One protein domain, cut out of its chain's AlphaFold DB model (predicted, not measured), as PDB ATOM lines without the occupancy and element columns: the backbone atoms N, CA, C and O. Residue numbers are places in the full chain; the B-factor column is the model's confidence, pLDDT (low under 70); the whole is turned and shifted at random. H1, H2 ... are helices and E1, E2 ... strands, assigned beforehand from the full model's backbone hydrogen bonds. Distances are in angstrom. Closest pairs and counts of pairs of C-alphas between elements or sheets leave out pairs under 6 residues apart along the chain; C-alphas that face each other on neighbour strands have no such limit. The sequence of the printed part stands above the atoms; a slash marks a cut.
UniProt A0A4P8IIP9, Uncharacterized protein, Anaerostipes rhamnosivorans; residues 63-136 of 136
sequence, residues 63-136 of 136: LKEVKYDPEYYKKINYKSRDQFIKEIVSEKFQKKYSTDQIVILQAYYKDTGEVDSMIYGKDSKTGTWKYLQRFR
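AT A GLANCE: This is residues 63 to 136 of the 136 residues of an uncharacterized protein of Anaerostipes rhamnosivorans (UniProt A0A4P8IIP9). What is the main picture? A strongly twisted wall of four antiparallel strands has H2 packed across one face, while the other face is bare; H1 and H3 are the short helices of the same stretch between E1 and E2, and H3 only grazes the sheet. The two turns, E2 to E3 and E3 to E4, lie at opposite ends of the long axis. What are the parts and the size? The 74 printed residues hold, along the chain, E1, H1, H2, H3, E2, E3 and E4, of mixed class, helices and strands, with sheet order E1 - E2 - E3 - E4. The whole is compact, with a radius of gyration of the C-alphas of 12.5 A, and elongated, spanning 40 by 26 by 19 A.

IN THESE COORDINATES: Where does the printed part begin? E1, residues 63 to 67, is 11.5 A long and has C-alpha 63 at (67.314, 91.144, 48.652). Which helices follow? H1 is residues 72 to 75, 5.3 A; H2 is residues 81 to 88, 10.8 A, with C-alpha 81 at (48.123, 80.204, 37.173); H3 is residues 91 to 94, 4.9 A. Which strands come last? E2, residues 102 to 109, is 22.6 A long, and E3, residues 115 to 122, is 22.5 A long. E4, residues 129 to 135, is 17.5 A long and has C-alpha 135 at (53.007, 93.061, 44.224).

HOW THE PARTS SIT: How are the strands paired? Edge strand E1 is antiparallel to E2 at 151 degrees, with N 67 and O 106 within hydrogen-bond range at 2.9 A. E2, E3 and E4 form a meander, each strand the antiparallel neighbour of the one before, and both E2 and E3 and E3 and E4 are hairpins. N 105 and O 118 are 2.9 A apart, and N 119 and O 133 2.9 A, each within hydrogen-bond range. Where is H2? It is on the sheet at a height of 9.7 A, over E2 and only just over E3, with 3 C-alphas falling on it, and runs across the strands at 64 degrees to E2 on the local plane. Its closest C-alphas to E2 are those of Ile 85 and Ile 102, 7.8 A apart. And the other helices? H1 is close to but not clearly touching H2, the closest C-alphas being those of Tyr 73 and Arg 81 at 5.9 A, and is only just not on the sheet, with 4 pairs of C-alphas within 10 A. H3 only grazes the sheet with its residues 92 to 94; the closest C-alphas of H3 and E4 are those of Phe 93 and Leu 132, 7.5 A apart. Do the helix backbones hold? Every O i to N i+4 pair in H2 is within hydrogen-bond range; H1 and H3 are too short for such a pair, and in each the one O i to N i+3 pair is within range.

THE WHOLE: How far does it reach? The two C-alphas farthest apart are those of Asp 111 and Lys 125, 40.8 A. Are there cuts or long links? The printed part has no cut and no long link; H3 to E2 and E3 to E4 are short links, and the others are tight. Where is confidence low? No printed residue is under 70, and the mean pLDDT of the printed part is 93.7.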
ATOM      1  N   LEU A  63      67.637  92.166  49.644       92.50
ATOM      2  CA  LEU A  63      67.314  91.144  48.652       92.50
ATOM      3  C   LEU A  63      68.249  89.929  48.798       92.50
ATOM      4  O   LEU A  63      69.476  90.067  48.785       92.50
ATOM      5  N   LYS A  64      67.671  88.732  48.921       93.50
ATOM      6  CA  LYS A  64      68.400  87.457  48.923       93.50
ATOM      7  C   LYS A  64      68.588  86.949  47.501       93.50
ATOM      8  O   LYS A  64      69.715  86.678  47.098       93.50
ATOM      9  N   GLU A  65      67.492  86.807  46.764       95.38
ATOM     10  CA  GLU A  65      67.491  86.290  45.395       95.38
ATOM     11  C   GLU A  65      66.187  86.627  44.668       95.38
ATOM     12  O   GLU A  65      65.144  86.824  45.294       95.38
ATOM     13  N   VAL A  66      66.237  86.628  43.336       97.31
ATOM     14  CA  VAL A  66      65.048  86.647  42.479       97.31
ATOM     15  C   VAL A  66      65.025  85.361  41.664       97.31
ATOM     16  O   VAL A  66      66.014  85.008  41.022       97.31
ATOM     17  N   LYS A  67      63.892  84.659  41.674       97.00
ATOM     18  CA  LYS A  67      63.716  83.383  40.973       97.00
ATOM     19  C   LYS A  67      62.528  83.426  40.032       97.00
ATOM     20  O   LYS A  67      61.518  84.064  40.320       97.00
ATOM     21  N   TYR A  68      62.644  82.697  38.929       96.62
ATOM     22  CA  TYR A  68      61.494  82.329  38.121       96.62
ATOM     23  C   TYR A  68      61.013  80.939  38.532       96.62
ATOM     24  O   TYR A  68      61.685  79.944  38.269       96.62
ATOM     25  N   ASP A  69      59.847  80.869  39.166       94.81
ATOM     26  CA  ASP A  69      59.170  79.605  39.430       94.81
ATOM     27  C   ASP A  69      57.793  79.600  38.742       94.81
ATOM     28  O   ASP A  69      56.829  80.175  39.257       94.81
ATOM     29  N   PRO A  70      57.659  78.955  37.566       91.69
ATOM     30  CA  PRO A  70      56.398  78.936  36.829       91.69
ATOM     31  C   PRO A  70      55.255  78.229  37.568       91.69
ATOM     32  O   PRO A  70      54.093  78.392  37.184       91.69
ATOM     33  N   GLU A  71      55.565  77.434  38.594       94.06
ATOM     34  CA  GLU A  71      54.592  76.703  39.402       94.06
ATOM     35  C   GLU A  71      54.383  77.319  40.788       94.06
ATOM     36  O   GLU A  71      53.641  76.757  41.595       94.06
ATOM     37  N   TYR A  72      54.956  78.498  41.050       94.00
ATOM     38  CA  TYR A  72      54.863  79.175  42.341       94.00
ATOM     39  C   TYR A  72      53.424  79.300  42.856       94.00
ATOM     40  O   TYR A  72      53.171  79.063  44.032       94.00
ATOM     41  N   TYR A  73      52.462  79.566  41.967       93.50
ATOM     42  CA  TYR A  73      51.037  79.659  42.305       93.50
ATOM     43  C   TYR A  73      50.502  78.433  43.069       93.50
ATOM     44  O   TYR A  73      49.628  78.569  43.922       93.50
ATOM     45  N   LYS A  74      51.046  77.233  42.819       94.50
ATOM     46  CA  LYS A  74      50.668  76.016  43.553       94.50
ATOM     47  C   LYS A  74      51.149  76.060  45.002       94.50
ATOM     48  O   LYS A  74      50.433  75.614  45.889       94.50
ATOM     49  N   LYS A  75      52.340  76.618  45.247       94.19
ATOM     50  CA  LYS A  75      52.961  76.720  46.582       94.19
ATOM     51  C   LYS A  75      52.193  77.656  47.511       94.19
ATOM     52  O   LYS A  75      52.234  77.481  48.721       94.19
ATOM     53  N   ILE A  76      51.482  78.618  46.930       92.94
ATOM     54  CA  ILE A  76      50.612  79.570  47.629       92.94
ATOM     55  C   ILE A  76      49.118  79.223  47.480       92.94
ATOM     56  O   ILE A  76      48.262  80.079  47.660       92.94
ATOM     57  N   ASN A  77      48.796  77.958  47.178       94.25
ATOM     58  CA  ASN A  77      47.438  77.391  47.189       94.25
ATOM     59  C   ASN A  77      46.436  77.976  46.170       94.25
ATOM     60  O   ASN A  77      45.223  77.889  46.368       94.25
ATOM     61  N   TYR A  78      46.907  78.505  45.039       93.38
ATOM     62  CA  TYR A  78      46.026  78.891  43.934       93.38
ATOM     63  C   TYR A  78      45.663  77.685  43.065       93.38
ATOM     64  O   TYR A  78      46.508  76.847  42.744       93.38
ATOM     65  N   LYS A  79      44.405  77.626  42.603       91.94
ATOM     66  CA  LYS A  79      43.905  76.508  41.778       91.94
ATOM     67  C   LYS A  79      44.491  76.508  40.367       91.94
ATOM     68  O   LYS A  79      44.583  75.457  39.733       91.94
ATOM     69  N   SER A  80      44.851  77.680  39.850       91.62
ATOM     70  CA  SER A  80      45.477  77.823  38.538       91.62
ATOM     71  C   SER A  80      46.356  79.064  38.457       91.62
ATOM     72  O   SER A  80      46.181  80.037  39.194       91.62
ATOM     73  N   ARG A  81      47.280  79.047  37.493       92.06
ATOM     74  CA  ARG A  81      48.123  80.204  37.173       92.06
ATOM     75  C   ARG A  81      47.292  81.405  36.715       92.06
ATOM     76  O   ARG A  81      47.610  82.536  37.060       92.06
ATOM     77  N   ASP A  82      46.228  81.160  35.951       93.00
ATOM     78  CA  ASP A  82      45.333  82.218  35.472       93.00
ATOM     79  C   ASP A  82      44.581  82.889  36.622       93.00
ATOM     80  O   ASP A  82      44.416  84.107  36.603       93.00
ATOM     81  N   GLN A  83      44.145  82.113  37.624       94.44
ATOM     82  CA  GLN A  83      43.547  82.666  38.836       94.44
ATOM     83  C   GLN A  83      44.556  83.570  39.550       94.44
ATOM     84  O   GLN A  83      44.257  84.731  39.806       94.44
ATOM     85  N   PHE A  84      45.772  83.069  39.780       94.81
ATOM     86  CA  PHE A  84      46.829  83.830  40.442       94.81
ATOM     87  C   PHE A  84      47.139  85.155  39.736       94.81
ATOM     88  O   PHE A  84      47.137  86.210  40.363       94.81
ATOM     89  N   ILE A  85      47.317  85.134  38.410       94.56
ATOM     90  CA  ILE A  85      47.569  86.348  37.620       94.56
ATOM     91  C   ILE A  85      46.417  87.347  37.741       94.56
ATOM     92  O   ILE A  85      46.668  88.539  37.887       94.56
ATOM     93  N   LYS A  86      45.161  86.894  37.680       94.19
ATOM     94  CA  LYS A  86      44.000  87.789  37.790       94.19
ATOM     95  C   LYS A  86      43.867  88.435  39.165       94.19
ATOM     96  O   LYS A  86      43.299  89.518  39.249       94.19
ATOM     97  N   GLU A  87      44.360  87.783  40.212       95.19
ATOM     98  CA  GLU A  87      44.310  88.323  41.570       95.19
ATOM     99  C   GLU A  87      45.432  89.339  41.825       95.19
ATOM    100  O   GLU A  87      45.165  90.391  42.398       95.19
ATOM    101  N   ILE A  88      46.659  89.093  41.342       95.50
ATOM    102  CA  ILE A  88      47.802  89.968  41.668       95.50
ATOM    103  C   ILE A  88      48.115  91.048  40.619       95.50
ATOM    104  O   ILE A  88      48.793  92.033  40.915       95.50
ATOM    105  N   VAL A  89      47.668  90.882  39.370       96.44
ATOM    106  CA  VAL A  89      47.922  91.850  38.290       96.44
ATOM    107  C   VAL A  89      46.805  92.885  38.257       96.44
ATOM    108  O   VAL A  89      45.634  92.533  38.255       96.44
ATOM    109  N   SER A  90      47.134  94.174  38.158       95.69
ATOM    110  CA  SER A  90      46.114  95.226  38.076       95.69
ATOM    111  C   SER A  90      45.217  95.088  36.839       95.69
ATOM    112  O   SER A  90      45.666  94.708  35.751       95.69
ATOM    113  N   GLU A  91      43.945  95.470  36.976       94.81
ATOM    114  CA  GLU A  91      42.928  95.359  35.918       94.81
ATOM    115  C   GLU A  91      43.366  96.033  34.602       94.81
ATOM    116  O   GLU A  91      43.137  95.517  33.506       94.81
ATOM    117  N   LYS A  92      44.080  97.164  34.702       95.44
ATOM    118  CA  LYS A  92      44.665  97.874  33.554       95.44
ATOM    119  C   LYS A  92      45.575  96.973  32.716       95.44
ATOM    120  O   LYS A  92      45.533  97.042  31.488       95.44
ATOM    121  N   PHE A  93      46.415  96.157  33.352       95.75
ATOM    122  CA  PHE A  93      47.311  95.253  32.635       95.75
ATOM    123  C   PHE A  93      46.601  93.982  32.181       95.75
ATOM    124  O   PHE A  93      46.906  93.512  31.089       95.75
ATOM    125  N   GLN A  94      45.605  93.494  32.922       93.25
ATOM    126  CA  GLN A  94      44.772  92.370  32.476       93.25
ATOM    127  C   GLN A  94      44.021  92.679  31.170       93.25
ATOM    128  O   GLN A  94      43.884  91.814  30.312       93.25
ATOM    129  N   LYS A  95      43.581  93.931  30.974       93.38
ATOM    130  CA  LYS A  95      42.961  94.385  29.714       93.38
ATOM    131  C   LYS A  95      43.944  94.444  28.540       93.38
ATOM    132  O   LYS A  95      43.518  94.431  27.389       93.38
ATOM    133  N   LYS A  96      45.245  94.565  28.820       94.31
ATOM    134  CA  LYS A  96      46.293  94.784  27.813       94.31
ATOM    135  C   LYS A  96      47.064  93.513  27.450       94.31
ATOM    136  O   LYS A  96      47.499  93.393  26.309       94.31
ATOM    137  N   TYR A  97      47.269  92.619  28.411       93.38
ATOM    138  CA  TYR A  97      48.097  91.427  28.272       93.38
ATOM    139  C   TYR A  97      47.271  90.177  28.543       93.38
ATOM    140  O   TYR A  97      46.574  90.084  29.553       93.38
ATOM    141  N   SER A  98      47.413  89.186  27.671       90.94
ATOM    142  CA  SER A  98      46.918  87.839  27.941       90.94
ATOM    143  C   SER A  98      47.749  87.178  29.048       90.94
ATOM    144  O   SER A  98      48.922  87.503  29.237       90.94
ATOM    145  N   THR A  99      47.178  86.225  29.788       90.31
ATOM    146  CA  THR A  99      47.877  85.584  30.919       90.31
ATOM    147  C   THR A  99      49.130  84.810  30.492       90.31
ATOM    148  O   THR A  99      50.080  84.689  31.266       90.31
ATOM    149  N   ASP A 100      49.191  84.311  29.259       89.62
ATOM    150  CA  ASP A 100      50.365  83.665  28.656       89.62
ATOM    151  C   ASP A 100      51.475  84.656  28.262       89.62
ATOM    152  O   ASP A 100      52.606  84.249  28.006       89.62
ATOM    153  N   GLN A 101      51.186  85.957  28.271       93.62
ATOM    154  CA  GLN A 101      52.158  87.028  28.053       93.62
ATOM    155  C   GLN A 101      52.715  87.590  29.361       93.62
ATOM    156  O   GLN A 101      53.544  88.494  29.318       93.62
ATOM    157  N   ILE A 102      52.270  87.084  30.512       95.38
ATOM    158  CA  ILE A 102      52.715  87.547  31.826       95.38
ATOM    159  C   ILE A 102      53.789  86.613  32.393       95.38
ATOM    160  O   ILE A 102      53.642  85.395  32.384       95.38
ATOM    161  N   VAL A 103      54.859  87.175  32.942       96.44
ATOM    162  CA  VAL A 103      55.842  86.470  33.778       96.44
ATOM    163  C   VAL A 103      55.787  87.078  35.165       96.44
ATOM    164  O   VAL A 103      55.679  88.294  35.303       96.44
ATOM    165  N   ILE A 104      55.886  86.232  36.184       96.88
ATOM    166  CA  ILE A 104      55.976  86.663  37.573       96.88
ATOM    167  C   ILE A 104      57.259  86.059  38.134       96.88
ATOM    168  O   ILE A 104      57.392  84.835  38.157       96.88
ATOM    169  N   LEU A 105      58.194  86.909  38.550       97.94
ATOM    170  CA  LEU A 105      59.380  86.500  39.300       97.94
ATOM    171  C   LEU A 105      59.132  86.695  40.794       97.94
ATOM    172  O   LEU A 105      58.456  87.643  41.185       97.94
ATOM    173  N   GLN A 106      59.699  85.821  41.613       97.38
ATOM    174  CA  GLN A 106      59.582  85.857  43.065       97.38
ATOM    175  C   GLN A 106      60.878  86.416  43.635       97.38
ATOM    176  O   GLN A 106      61.948  85.839  43.425       97.38
ATOM    177  N   ALA A 107      60.782  87.542  44.325       96.44
ATOM    178  CA  ALA A 107      61.878  88.169  45.033       96.44
ATOM    179  C   ALA A 107      61.808  87.789  46.507       96.44
ATOM    180  O   ALA A 107      60.834  88.097  47.186       96.44
ATOM    181  N   TYR A 108      62.846  87.110  46.978       94.38
ATOM    182  CA  TYR A 108      62.979  86.677  48.360       94.38
ATOM    183  C   TYR A 108      63.928  87.623  49.079       94.38
ATOM    184  O   TYR A 108      65.014  87.921  48.568       94.38
ATOM    185  N   TYR A 109      63.558  88.042  50.280       92.69
ATOM    186  CA  TYR A 109      64.396  88.884  51.127       92.69
ATOM    187  C   TYR A 109      65.042  88.058  52.233       92.69
ATOM    188  O   TYR A 109      64.600  86.957  52.574       92.69
ATOM    189  N   LYS A 110      66.161  88.560  52.751       90.44
ATOM    190  CA  LYS A 110      66.806  87.960  53.915       90.44
ATOM    191  C   LYS A 110      65.961  88.242  55.150       90.44
ATOM    192  O   LYS A 110      65.453  89.345  55.304       90.44
ATOM    193  N   ASP A 111      65.834  87.234  56.004       86.94
ATOM    194  CA  ASP A 111      65.338  87.343  57.382       86.94
ATOM    195  C   ASP A 111      63.867  87.769  57.574       86.94
ATOM    196  O   ASP A 111      63.360  87.661  58.687       86.94
ATOM    197  N   THR A 112      63.141  88.168  56.522       83.88
ATOM    198  CA  THR A 112      61.724  88.574  56.623       83.88
ATOM    199  C   THR A 112      60.735  87.450  56.306       83.88
ATOM    200  O   THR A 112      59.598  87.475  56.765       83.88
ATOM    201  N   GLY A 113      61.138  86.463  55.496       83.25
ATOM    202  CA  GLY A 113      60.214  85.470  54.933       83.25
ATOM    203  C   GLY A 113      59.225  86.046  53.907       83.25
ATOM    204  O   GLY A 113      58.434  85.289  53.342       83.25
ATOM    205  N   GLU A 114      59.287  87.351  53.634       84.19
ATOM    206  CA  GLU A 114      58.451  88.026  52.647       84.19
ATOM    207  C   GLU A 114      58.884  87.661  51.226       84.19
ATOM    208  O   GLU A 114      60.073  87.468  50.930       84.19
ATOM    209  N   VAL A 115      57.894  87.563  50.334       90.94
ATOM    210  CA  VAL A 115      58.107  87.267  48.920       90.94
ATOM    211  C   VAL A 115      57.336  88.260  48.078       90.94
ATOM    212  O   VAL A 115      56.110  88.250  48.046       90.94
ATOM    213  N   ASP A 116      58.070  89.061  47.323       94.50
ATOM    214  CA  ASP A 116      57.485  89.990  46.375       94.50
ATOM    215  C   ASP A 116      57.350  89.359  44.989       94.50
ATOM    216  O   ASP A 116      58.227  88.644  44.503       94.50
ATOM    217  N   SER A 117      56.252  89.668  44.313       96.88
ATOM    218  CA  SER A 117      55.976  89.281  42.935       96.88
ATOM    219  C   SER A 117      56.327  90.420  41.976       96.88
ATOM    220  O   SER A 117      55.649  91.447  41.911       96.88
ATOM    221  N   MET A 118      57.374  90.218  41.180       97.62
ATOM    222  CA  MET A 118      57.814  91.137  40.129       97.62
ATOM    223  C   MET A 118      57.175  90.739  38.800       97.62
ATOM    224  O   MET A 118      57.483  89.687  38.235       97.62
ATOM    225  N   ILE A 119      56.271  91.577  38.297       98.00
ATOM    226  CA  ILE A 119      55.369  91.230  37.197       98.00
ATOM    227  C   ILE A 119      55.836  91.888  35.899       98.00
ATOM    228  O   ILE A 119      55.997  93.109  35.813       98.00
ATOM    229  N   TYR A 120      55.991  91.073  34.860       98.12
ATOM    230  CA  TYR A 120      56.421  91.471  33.525       98.12
ATOM    231  C   TYR A 120      55.396  91.053  32.472       98.12
ATOM    232  O   TYR A 120      54.776  90.001  32.584       98.12
ATOM    233  N   GLY A 121      55.250  91.858  31.419       97.19
ATOM    234  CA  GLY A 121      54.397  91.572  30.268       97.19
ATOM    235  C   GLY A 121      55.188  91.575  28.968       97.19
ATOM    236  O   GLY A 121      55.982  92.491  28.728       97.19
ATOM    237  N   LYS A 122      54.967  90.576  28.110       96.00
ATOM    238  CA  LYS A 122      55.541  90.525  26.762       96.00
ATOM    239  C   LYS A 122      54.716  91.392  25.827       96.00
ATOM    240  O   LYS A 122      53.522  91.174  25.646       96.00
ATOM    241  N   ASP A 123      55.358  92.379  25.221       92.31
ATOM    242  CA  ASP A 123      54.767  93.131  24.124       92.31
ATOM    243  C   ASP A 123      54.642  92.212  22.903       92.31
ATOM    244  O   ASP A 123      55.645  91.733  22.375       92.31
ATOM    245  N   SER A 124      53.415  91.932  22.466       86.12
ATOM    246  CA  SER A 124      53.153  91.010  21.357       86.12
ATOM    247  C   SER A 124      53.655  91.519  20.009       86.12
ATOM    248  O   SER A 124      53.914  90.710  19.122       86.12
ATOM    249  N   LYS A 125      53.820  92.839  19.850       89.44
ATOM    250  CA  LYS A 125      54.301  93.437  18.599       89.44
ATOM    251  C   LYS A 125      55.816  93.365  18.487       89.44
ATOM    252  O   LYS A 125      56.335  93.139  17.403       89.44
ATOM    253  N   THR A 126      56.522  93.578  19.597       91.31
ATOM    254  CA  THR A 126      57.992  93.673  19.598       91.31
ATOM    255  C   THR A 126      58.685  92.463  20.215       91.31
ATOM    256  O   THR A 126      59.912  92.406  20.240       91.31
ATOM    257  N   GLY A 127      57.934  91.529  20.803       90.06
ATOM    258  CA  GLY A 127      58.469  90.401  21.569       90.06
ATOM    259  C   GLY A 127      59.229  90.812  22.836       90.06
ATOM    260  O   GLY A 127      59.848  89.967  23.480       90.06
ATOM    261  N   THR A 128      59.209  92.096  23.202       93.31
ATOM    262  CA  THR A 128      60.027  92.636  24.290       93.31
ATOM    263  C   THR A 128      59.286  92.559  25.616       93.31
ATOM    264  O   THR A 128      58.127  92.959  25.721       93.31
ATOM    265  N   TRP A 129      59.980  92.103  26.653       96.56
ATOM    266  CA  TRP A 129      59.467  92.106  28.016       96.56
ATOM    267  C   TRP A 129      59.518  93.501  28.640       96.56
ATOM    268  O   TRP A 129      60.530  94.195  28.549       96.56
ATOM    269  N   LYS A 130      58.428  93.898  29.299       96.56
ATOM    270  CA  LYS A 130      58.302  95.173  30.012       96.56
ATOM    271  C   LYS A 130      57.880  94.915  31.450       96.56
ATOM    272  O   LYS A 130      56.963  94.133  31.684       96.56
ATOM    273  N   TYR A 131      58.536  95.586  32.392       97.31
ATOM    274  CA  TYR A 131      58.092  95.619  33.782       97.31
ATOM    275  C   TYR A 131      56.716  96.286  33.867       97.31
ATOM    276  O   TYR A 131      56.496  97.328  33.243       97.31
ATOM    277  N   LEU A 132      55.799  95.671  34.611       97.25
ATOM    278  CA  LEU A 132      54.432  96.153  34.781       97.25
ATOM    279  C   LEU A 132      54.218  96.707  36.184       97.25
ATOM    280  O   LEU A 132      53.809  97.857  36.331       97.25
ATOM    281  N   GLN A 133      54.484  95.886  37.199       96.62
ATOM    282  CA  GLN A 133      54.262  96.229  38.600       96.62
ATOM    283  C   GLN A 133      55.010  95.275  39.538       96.62
ATOM    284  O   GLN A 133      55.449  94.195  39.136       96.62
ATOM    285  N   ARG A 134      55.083  95.683  40.801       95.31
ATOM    286  CA  ARG A 134      55.495  94.895  41.960       95.31
ATOM    287  C   ARG A 134      54.239  94.650  42.795       95.31
ATOM    288  O   ARG A 134      53.409  95.551  42.911       95.31
ATOM    289  N   PHE A 135      54.079  93.440  43.308       94.56
ATOM    290  CA  PHE A 135      53.007  93.061  44.224       94.56
ATOM    291  C   PHE A 135      53.652  92.408  45.445       94.56
ATOM    292  O   PHE A 135      54.403  91.451  45.270       94.56
ATOM    293  N   ARG A 136      53.398  92.958  46.628       88.69
ATOM    294  CA  ARG A 136      53.840  92.408  47.909       88.69
ATOM    295  C   ARG A 136      52.677  91.671  48.550       88.69
ATOM    296  O   ARG A 136      51.567  92.248  48.520       88.69
TER     297      ARG A 136